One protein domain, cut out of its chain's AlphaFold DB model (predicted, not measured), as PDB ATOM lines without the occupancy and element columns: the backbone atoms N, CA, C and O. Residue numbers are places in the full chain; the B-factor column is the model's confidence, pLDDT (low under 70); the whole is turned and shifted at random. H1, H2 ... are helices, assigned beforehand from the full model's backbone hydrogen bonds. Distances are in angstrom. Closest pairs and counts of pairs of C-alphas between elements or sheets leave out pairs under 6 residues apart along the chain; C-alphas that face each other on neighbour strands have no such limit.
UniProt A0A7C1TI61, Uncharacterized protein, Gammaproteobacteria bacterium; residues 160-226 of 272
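What this domain is: This is residues 160 to 226 of the 272 residues of an uncharacterized protein of Gammaproteobacteria bacterium (UniProt A0A7C1TI61). Three nearly straight helices stand side by side in an up-and-down bundle, a slim rod in which H1, H2 and H3 make a triangle when followed along the long axis. The chain goes along the rod in H1, turns back in H2 and turns again into H3, and both turns are tight. The printed part has 67 residues with three named helices, in the order H1, H2, H3, and no named strand; its class is all helix. It is compact, with a radius of gyration of the C-alphas of 11.9 A, and its C-alphas span 37 by 17 by 16 A.

How they stand to each other: Start with H1, residues 160 to 174, and compare it with H2, residues 179 to 197. They touch, and the closest C-alphas are those of Ile 172 and Arg 182, 5.9 A apart. Look at residues 169 to 173 of H1 and residues 182 to 189 of H2: with these alone the two helices touch. The two form a helical hairpin, running opposite ways at a shallow tilt of 15 degrees. Next take H3, residues 203 to 221, which touches H2; their closest C-alphas, those of His 197 and Ala 203, are 6.5 A apart. H2 and H3 are a second helical hairpin, with a shallow tilt of 6 degrees, opposite ways. Now return to H1, which also touches H3, with the C-alphas of Ala 173 and His 221 the closest at 5.9 A. These two run the same way at a shallow tilt of 21 degrees, and their centres are 10.2 A apart. In the backbones of H1, H2 and H3, every O i to N i+4 pair is within hydrogen-bond range.

Where its parts are: Find C-alpha 160 at (-23.034, 2.136, 77.219); from there H1 runs 20.8 A to C-alpha 174. After a link of 4 residues, H2 begins at C-alpha 179, at (-4.729, 20.232, 87.880), and runs 27.1 A to C-alpha 197, at (-15.861, -4.499, 87.848). H3 then covers 26.4 A from C-alpha 203 to C-alpha 221, which you will find at (-5.057, 18.160, 79.544). Residues 222 to 226 follow it with no named helix.

The domain as a whole: The outline is a rod, and the two C-alphas farthest apart, those of Pro 201 and Gln 225, are 36.8 A from each other. The printed part has no cut from residue 160 to 226. The links from H1 to H2 and from H2 to H3 are tight, of 4 and 5 residues. In the B-factor column, the mean pLDDT of the printed part is 81.2; look at residues 195 to 203 for the values under 70.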
ATOM      1  N   SER A 160     -22.447   1.023  76.461       80.94
ATOM      2  CA  SER A 160     -23.034   2.136  77.219       80.94
ATOM      3  C   SER A 160     -22.224   2.464  78.478       80.94
ATOM      4  O   SER A 160     -21.872   3.623  78.700       80.94
ATOM      5  N   VAL A 161     -21.850   1.445  79.254       81.00
ATOM      6  CA  VAL A 161     -21.045   1.579  80.479       81.00
ATOM      7  C   VAL A 161     -19.642   2.086  80.150       81.00
ATOM      8  O   VAL A 161     -19.114   2.981  80.816       81.00
ATOM      9  N   VAL A 162     -19.034   1.558  79.084       86.06
ATOM     10  CA  VAL A 162     -17.716   2.009  78.613       86.06
ATOM     11  C   VAL A 162     -17.779   3.457  78.111       86.06
ATOM     12  O   VAL A 162     -16.878   4.251  78.399       86.06
ATOM     13  N   ALA A 163     -18.835   3.829  77.386       87.44
ATOM     14  CA  ALA A 163     -19.047   5.184  76.888       87.44
ATOM     15  C   ALA A 163     -19.269   6.186  78.031       87.44
ATOM     16  O   ALA A 163     -18.629   7.241  78.043       87.44
ATOM     17  N   GLU A 164     -20.092   5.838  79.025       84.56
ATOM     18  CA  GLU A 164     -20.305   6.644  80.231       84.56
ATOM     19  C   GLU A 164     -18.980   6.859  80.978       84.56
ATOM     20  O   GLU A 164     -18.610   7.995  81.289       84.56
ATOM     21  N   ALA A 165     -18.197   5.792  81.178       87.31
ATOM     22  CA  ALA A 165     -16.887   5.875  81.822       87.31
ATOM     23  C   ALA A 165     -15.916   6.796  81.063       87.31
ATOM     24  O   ALA A 165     -15.230   7.624  81.672       87.31
ATOM     25  N   ARG A 166     -15.879   6.711  79.725       92.12
ATOM     26  CA  ARG A 166     -15.094   7.633  78.882       92.12
ATOM     27  C   ARG A 166     -15.579   9.077  79.023       92.12
ATOM     28  O   ARG A 166     -14.746   9.983  79.108       92.12
ATOM     29  N   GLY A 167     -16.892   9.288  79.094       91.06
ATOM     30  CA  GLY A 167     -17.512  10.588  79.351       91.06
ATOM     31  C   GLY A 167     -17.042  11.211  80.668       91.06
ATOM     32  O   GLY A 167     -16.573  12.351  80.668       91.06
ATOM     33  N   TYR A 168     -17.063  10.445  81.764       87.75
ATOM     34  CA  TYR A 168     -16.552  10.888  83.068       87.75
ATOM     35  C   TYR A 168     -15.051  11.187  83.052       87.75
ATOM     36  O   TYR A 168     -14.613  12.213  83.572       87.75
ATOM     37  N   ILE A 169     -14.241  10.333  82.422       92.94
ATOM     38  CA  ILE A 169     -12.798  10.583  82.284       92.94
ATOM     39  C   ILE A 169     -12.556  11.914  81.559       92.94
ATOM     40  O   ILE A 169     -11.727  12.721  81.991       92.94
ATOM     41  N   LYS A 170     -13.288  12.162  80.467       95.06
ATOM     42  CA  LYS A 170     -13.172  13.398  79.689       95.06
ATOM     43  C   LYS A 170     -13.608  14.618  80.495       95.06
ATOM     44  O   LYS A 170     -12.903  15.629  80.454       95.06
ATOM     45  N   SER A 171     -14.715  14.541  81.232       91.62
ATOM     46  CA  SER A 171     -15.208  15.664  82.040       91.62
ATOM     47  C   SER A 171     -14.232  16.027  83.163       91.62
ATOM     48  O   SER A 171     -13.911  17.204  83.329       91.62
ATOM     49  N   ILE A 172     -13.649  15.036  83.847       90.12
ATOM     50  CA  ILE A 172     -12.597  15.262  84.850       90.12
ATOM     51  C   ILE A 172     -11.369  15.910  84.198       90.12
ATOM     52  O   ILE A 172     -10.856  16.912  84.695       90.12
ATOM     53  N   ALA A 173     -10.905  15.369  83.069       90.81
ATOM     54  CA  ALA A 173      -9.682  15.835  82.418       90.81
ATOM     55  C   ALA A 173      -9.798  17.226  81.778       90.81
ATOM     56  O   ALA A 173      -8.783  17.904  81.631       90.81
ATOM     57  N   THR A 174     -11.002  17.662  81.403       91.50
ATOM     58  CA  THR A 174     -11.256  18.969  80.763       91.50
ATOM     59  C   THR A 174     -11.926  19.986  81.689       91.50
ATOM     60  O   THR A 174     -12.074  21.145  81.315       91.50
ATOM     61  N   GLY A 175     -12.291  19.582  82.911       89.44
ATOM     62  CA  GLY A 175     -12.925  20.453  83.896       89.44
ATOM     63  C   GLY A 175     -12.047  21.635  84.323       89.44
ATOM     64  O   GLY A 175     -10.825  21.598  84.188       89.44
ATOM     65  N   ARG A 176     -12.687  22.672  84.880       86.94
ATOM     66  CA  ARG A 176     -12.064  23.965  85.239       86.94
ATOM     67  C   ARG A 176     -11.277  23.967  86.562       86.94
ATOM     68  O   ARG A 176     -10.677  24.977  86.902       86.94
ATOM     69  N   GLY A 177     -11.294  22.870  87.321       85.62
ATOM     70  CA  GLY A 177     -10.616  22.779  88.620       85.62
ATOM     71  C   GLY A 177      -9.078  22.715  88.531       85.62
ATOM     72  O   GLY A 177      -8.524  22.444  87.462       85.62
ATOM     73  N   PRO A 178      -8.366  22.894  89.658       86.94
ATOM     74  CA  PRO A 178      -6.907  22.842  89.688       86.94
ATOM     75  C   PRO A 178      -6.376  21.464  89.254       86.94
ATOM     76  O   PRO A 178      -6.934  20.421  89.607       86.94
ATOM     77  N   ALA A 179      -5.282  21.448  88.484       83.81
ATOM     78  CA  ALA A 179      -4.729  20.232  87.880       83.81
ATOM     79  C   ALA A 179      -4.428  19.093  88.885       83.81
ATOM     80  O   ALA A 179      -4.791  17.951  88.585       83.81
ATOM     81  N   PRO A 180      -3.868  19.348  90.090       82.56
ATOM     82  CA  PRO A 180      -3.681  18.302  91.100       82.56
ATOM     83  C   PRO A 180      -4.995  17.654  91.564       82.56
ATOM     84  O   PRO A 180      -5.073  16.430  91.670       82.56
ATOM     85  N   ALA A 181      -6.053  18.449  91.769       80.62
ATOM     86  CA  ALA A 181      -7.362  17.939  92.180       80.62
ATOM     87  C   ALA A 181      -8.001  17.082  91.080       80.62
ATOM     88  O   ALA A 181      -8.521  16.003  91.357       80.62
ATOM     89  N   ARG A 182      -7.890  17.507  89.814       86.00
ATOM     90  CA  ARG A 182      -8.377  16.732  88.660       86.00
ATOM     91  C   ARG A 182      -7.617  15.414  88.493       86.00
ATOM     92  O   ARG A 182      -8.231  14.385  88.218       86.00
ATOM     93  N   LEU A 183      -6.301  15.409  88.721       85.38
ATOM     94  CA  LEU A 183      -5.505  14.177  88.722       85.38
ATOM     95  C   LEU A 183      -5.930  13.223  89.850       85.38
ATOM     96  O   LEU A 183      -6.029  12.018  89.622       85.38
ATOM     97  N   SER A 184      -6.196  13.755  91.047       80.19
ATOM     98  CA  SER A 184      -6.708  12.976  92.181       80.19
ATOM     99  C   SER A 184      -8.089  12.380  91.882       80.19
ATOM    100  O   SER A 184      -8.284  11.174  92.031       80.19
ATOM    101  N   ALA A 185      -9.013  13.181  91.343       79.38
ATOM    102  CA  ALA A 185     -10.345  12.732  90.940       79.38
ATOM    103  C   ALA A 185     -10.290  11.623  89.876       79.38
ATOM    104  O   ALA A 185     -11.016  10.636  89.974       79.38
ATOM    105  N   LEU A 186      -9.384  11.732  88.899       86.62
ATOM    106  CA  LEU A 186      -9.195  10.699  87.879       86.62
ATOM    107  C   LEU A 186      -8.684   9.383  88.486       86.62
ATOM    108  O   LEU A 186      -9.151   8.308  88.115       86.62
ATOM    109  N   ARG A 187      -7.748   9.457  89.444       81.25
ATOM    110  CA  ARG A 187      -7.258   8.279  90.186       81.25
ATOM    111  C   ARG A 187      -8.380   7.632  90.994       81.25
ATOM    112  O   ARG A 187      -8.507   6.411  90.976       81.25
ATOM    113  N   TYR A 188      -9.177   8.443  91.682       78.50
ATOM    114  CA  TYR A 188     -10.307   7.974  92.476       78.50
ATOM    115  C   TYR A 188     -11.351   7.269  91.604       78.50
ATOM    116  O   TYR A 188     -11.741   6.143  91.903       78.50
ATOM    117  N   PHE A 189     -11.727   7.886  90.480       82.62
ATOM    118  CA  PHE A 189     -12.663   7.307  89.523       82.62
ATOM    119  C   PHE A 189     -12.196   5.936  89.020       82.62
ATOM    120  O   PHE A 189     -12.960   4.977  89.087       82.62
ATOM    121  N   LEU A 190     -10.942   5.818  88.565       83.25
ATOM    122  CA  LEU A 190     -10.426   4.547  88.044       83.25
ATOM    123  C   LEU A 190     -10.409   3.448  89.109       83.25
ATOM    124  O   LEU A 190     -10.781   2.322  88.803       83.25
ATOM    125  N   ARG A 191     -10.040   3.770  90.356       76.38
ATOM    126  CA  ARG A 191     -10.082   2.807  91.469       76.38
ATOM    127  C   ARG A 191     -11.502   2.342  91.772       76.38
ATOM    128  O   ARG A 191     -11.722   1.152  91.959       76.38
ATOM    129  N   ALA A 192     -12.458   3.269  91.812       70.19
ATOM    130  CA  ALA A 192     -13.859   2.939  92.059       70.19
ATOM    131  C   ALA A 192     -14.442   2.081  90.924       70.19
ATOM    132  O   ALA A 192     -15.141   1.103  91.181       70.19
ATOM    133  N   PHE A 193     -14.112   2.415  89.675       76.38
ATOM    134  CA  PHE A 193     -14.533   1.654  88.504       76.38
ATOM    135  C   PHE A 193     -13.918   0.248  88.490       76.38
ATOM    136  O   PHE A 193     -14.626  -0.730  88.268       76.38
ATOM    137  N   GLU A 194     -12.619   0.126  88.787       75.81
ATOM    138  CA  GLU A 194     -11.950  -1.171  88.930       75.81
ATOM    139  C   GLU A 194     -12.622  -2.010  90.011       75.81
ATOM    140  O   GLU A 194     -13.028  -3.133  89.742       75.81
ATOM    141  N   ALA A 195     -12.798  -1.456  91.213       65.25
ATOM    142  CA  ALA A 195     -13.408  -2.161  92.336       65.25
ATOM    143  C   ALA A 195     -14.809  -2.684  91.993       65.25
ATOM    144  O   ALA A 195     -15.137  -3.820  92.331       65.25
ATOM    145  N   LYS A 196     -15.601  -1.891  91.260       66.44
ATOM    146  CA  LYS A 196     -16.936  -2.286  90.804       66.44
ATOM    147  C   LYS A 196     -16.902  -3.466  89.824       66.44
ATOM    148  O   LYS A 196     -17.812  -4.287  89.845       66.44
ATOM    149  N   HIS A 197     -15.872  -3.567  88.983       66.62
ATOM    150  CA  HIS A 197     -15.861  -4.499  87.848       66.62
ATOM    151  C   HIS A 197     -14.778  -5.591  87.895       66.62
ATOM    152  O   HIS A 197     -14.723  -6.430  86.994       66.62
ATOM    153  N   ARG A 198     -13.952  -5.627  88.947       63.22
ATOM    154  CA  ARG A 198     -12.738  -6.456  89.059       63.22
ATOM    155  C   ARG A 198     -12.950  -7.959  88.864       63.22
ATOM    156  O   ARG A 198     -12.042  -8.641  88.403       63.22
ATOM    157  N   TYR A 199     -14.117  -8.478  89.229       50.72
ATOM    158  CA  TYR A 199     -14.390  -9.918  89.215       50.72
ATOM    159  C   TYR A 199     -14.973 -10.438  87.897       50.72
ATOM    160  O   TYR A 199     -15.200 -11.637  87.775       50.72
ATOM    161  N   ALA A 200     -15.198  -9.574  86.903       55.41
ATOM    162  CA  ALA A 200     -15.697  -9.993  85.598       55.41
ATOM    163  C   ALA A 200     -14.525 -10.383  84.667       55.41
ATOM    164  O   ALA A 200     -13.756  -9.500  84.272       55.41
ATOM    165  N   PRO A 201     -14.378 -11.669  84.276       53.50
ATOM    166  CA  PRO A 201     -13.187 -12.178  83.579       53.50
ATOM    167  C   PRO A 201     -12.839 -11.515  82.233       53.50
ATOM    168  O   PRO A 201     -11.688 -11.600  81.819       53.50
ATOM    169  N   GLY A 202     -13.770 -10.824  81.561       58.00
ATOM    170  CA  GLY A 202     -13.489 -10.036  80.346       58.00
ATOM    171  C   GLY A 202     -13.569  -8.513  80.527       58.00
ATOM    172  O   GLY A 202     -13.131  -7.770  79.649       58.00
ATOM    173  N   ALA A 203     -14.013  -8.017  81.689       62.53
ATOM    174  CA  ALA A 203     -13.991  -6.582  81.987       62.53
ATOM    175  C   ALA A 203     -12.567  -6.058  82.213       62.53
ATOM    176  O   ALA A 203     -12.312  -4.868  82.031       62.53
ATOM    177  N   TRP A 204     -11.621  -6.936  82.566       72.31
ATOM    178  CA  TRP A 204     -10.228  -6.562  82.806       72.31
ATOM    179  C   TRP A 204      -9.576  -5.908  81.582       72.31
ATOM    180  O   TRP A 204      -8.970  -4.843  81.690       72.31
ATOM    181  N   ARG A 205      -9.758  -6.487  80.389       76.19
ATOM    182  CA  ARG A 205      -9.198  -5.930  79.147       76.19
ATOM    183  C   ARG A 205      -9.788  -4.552  78.830       76.19
ATOM    184  O   ARG A 205      -9.052  -3.624  78.504       76.19
ATOM    185  N   GLN A 206     -11.100  -4.391  78.989       78.62
ATOM    186  CA  GLN A 206     -11.767  -3.097  78.800       78.62
ATOM    187  C   GLN A 206     -11.351  -2.076  79.869       78.62
ATOM    188  O   GLN A 206     -11.218  -0.886  79.578       78.62
ATOM    189  N   PHE A 207     -11.069  -2.525  81.092       81.56
ATOM    190  CA  PHE A 207     -10.502  -1.684  82.141       81.56
ATOM    191  C   PHE A 207      -9.082  -1.208  81.803       81.56
ATOM    192  O   PHE A 207      -8.763  -0.030  81.999       81.56
ATOM    193  N   GLU A 208      -8.229  -2.073  81.246       82.94
ATOM    194  CA  GLU A 208      -6.906  -1.670  80.756       82.94
ATOM    195  C   GLU A 208      -7.012  -0.605  79.656       82.94
ATOM    196  O   GLU A 208      -6.258   0.374  79.659       82.94
ATOM    197  N   GLU A 209      -7.962  -0.758  78.733       86.12
ATOM    198  CA  GLU A 209      -8.236   0.227  77.683       86.12
ATOM    199  C   GLU A 209      -8.727   1.561  78.254       86.12
ATOM    200  O   GLU A 209      -8.209   2.620  77.881       86.12
ATOM    201  N   LEU A 210      -9.657   1.534  79.212       85.81
ATOM    202  CA  LEU A 210     -10.119   2.730  79.927       85.81
ATOM    203  C   LEU A 210      -8.975   3.413  80.689       85.81
ATOM    204  O   LEU A 210      -8.849   4.638  80.659       85.81
ATOM    205  N   SER A 211      -8.086   2.634  81.302       85.94
ATOM    206  CA  SER A 211      -6.899   3.144  81.992       85.94
ATOM    207  C   SER A 211      -5.897   3.790  81.029       85.94
ATOM    208  O   SER A 211      -5.322   4.840  81.340       85.94
ATOM    209  N   LYS A 212      -5.691   3.211  79.837       88.44
ATOM    210  CA  LYS A 212      -4.882   3.815  78.762       88.44
ATOM    211  C   LYS A 212      -5.508   5.122  78.271       88.44
ATOM    212  O   LYS A 212      -4.798   6.120  78.137       88.44
ATOM    213  N   TYR A 213      -6.826   5.145  78.080       90.44
ATOM    214  CA  TYR A 213      -7.560   6.352  77.701       90.44
ATOM    215  C   TYR A 213      -7.419   7.461  78.756       90.44
ATOM    216  O   TYR A 213      -7.050   8.589  78.425       90.44
ATOM    217  N   ALA A 214      -7.597   7.137  80.038       87.56
ATOM    218  CA  ALA A 214      -7.398   8.077  81.140       87.56
ATOM    219  C   ALA A 214      -5.966   8.629  81.199       87.56
ATOM    220  O   ALA A 214      -5.775   9.836  81.363       87.56
ATOM    221  N   LYS A 215      -4.951   7.774  81.003       86.88
ATOM    222  CA  LYS A 215      -3.542   8.192  80.891       86.88
ATOM    223  C   LYS A 215      -3.335   9.193  79.756       86.88
ATOM    224  O   LYS A 215      -2.673  10.212  79.963       86.88
ATOM    225  N   ALA A 216      -3.906   8.928  78.581       87.38
ATOM    226  CA  ALA A 216      -3.816   9.823  77.430       87.38
ATOM    227  C   ALA A 216      -4.484  11.180  77.711       87.38
ATOM    228  O   ALA A 216      -3.877  12.227  77.474       87.38
ATOM    229  N   MET A 217      -5.684  11.174  78.298       89.75
ATOM    230  CA  MET A 217      -6.408  12.395  78.668       89.75
ATOM    231  C   MET A 217      -5.662  13.215  79.727       89.75
ATOM    232  O   MET A 217      -5.510  14.429  79.571       89.75
ATOM    233  N   ALA A 218      -5.119  12.564  80.758       86.56
ATOM    234  CA  ALA A 218      -4.295  13.223  81.766       86.56
ATOM    235  C   ALA A 218      -3.032  13.842  81.151       86.56
ATOM    236  O   ALA A 218      -2.710  14.993  81.448       86.56
ATOM    237  N   LYS A 219      -2.340  13.114  80.262       86.56
ATOM    238  CA  LYS A 219      -1.155  13.618  79.552       86.56
ATOM    239  C   LYS A 219      -1.475  14.852  78.707       86.56
ATOM    240  O   LYS A 219      -0.669  15.772  78.680       86.56
ATOM    241  N   ARG A 220      -2.630  14.879  78.036       88.19
ATOM    242  CA  ARG A 220      -3.016  15.972  77.133       88.19
ATOM    243  C   ARG A 220      -3.532  17.217  77.861       88.19
ATOM    244  O   ARG A 220      -3.248  18.320  77.413       88.19
ATOM    245  N   HIS A 221      -4.281  17.056  78.953       88.00
ATOM    246  CA  HIS A 221      -5.057  18.160  79.544       88.00
ATOM    247  C   HIS A 221      -4.715  18.511  81.000       88.00
ATOM    248  O   HIS A 221      -5.127  19.567  81.481       88.00
ATOM    249  N   ILE A 222      -3.995  17.642  81.716       84.12
ATOM    250  CA  ILE A 222      -3.684  17.835  83.143       84.12
ATOM    251  C   ILE A 222      -2.178  18.012  83.346       84.12
ATOM    252  O   ILE A 222      -1.751  19.004  83.926       84.12
ATOM    253  N   LYS A 223      -1.363  17.084  82.831       80.44
ATOM    254  CA  LYS A 223       0.099  17.092  83.002       80.44
ATOM    255  C   LYS A 223       0.805  18.372  82.526       80.44
ATOM    256  O   LYS A 223       1.722  18.780  83.226       80.44
ATOM    257  N   PRO A 224       0.394  19.045  81.431       83.69
ATOM    258  CA  PRO A 224       1.025  20.301  81.011       83.69
ATOM    259  C   PRO A 224       0.852  21.449  82.017       83.69
ATOM    260  O   PRO A 224       1.572  22.434  81.946       83.69
ATOM    261  N   GLN A 225      -0.105  21.327  82.940       80.19
ATOM    262  CA  GLN A 225      -0.423  22.330  83.958       80.19
ATOM    263  C   GLN A 225       0.216  22.012  85.323       80.19
ATOM    264  O   GLN A 225      -0.045  22.709  86.300       80.19
ATOM    265  N   LEU A 226       1.004  20.934  85.423       74.44
ATOM    266  CA  LEU A 226       1.689  20.526  86.651       74.44
ATOM    267  C   LEU A 226       3.144  21.014  86.637       74.44
ATOM    268  O   LEU A 226       3.830  20.924  85.621       74.44
TER     269      LEU A 226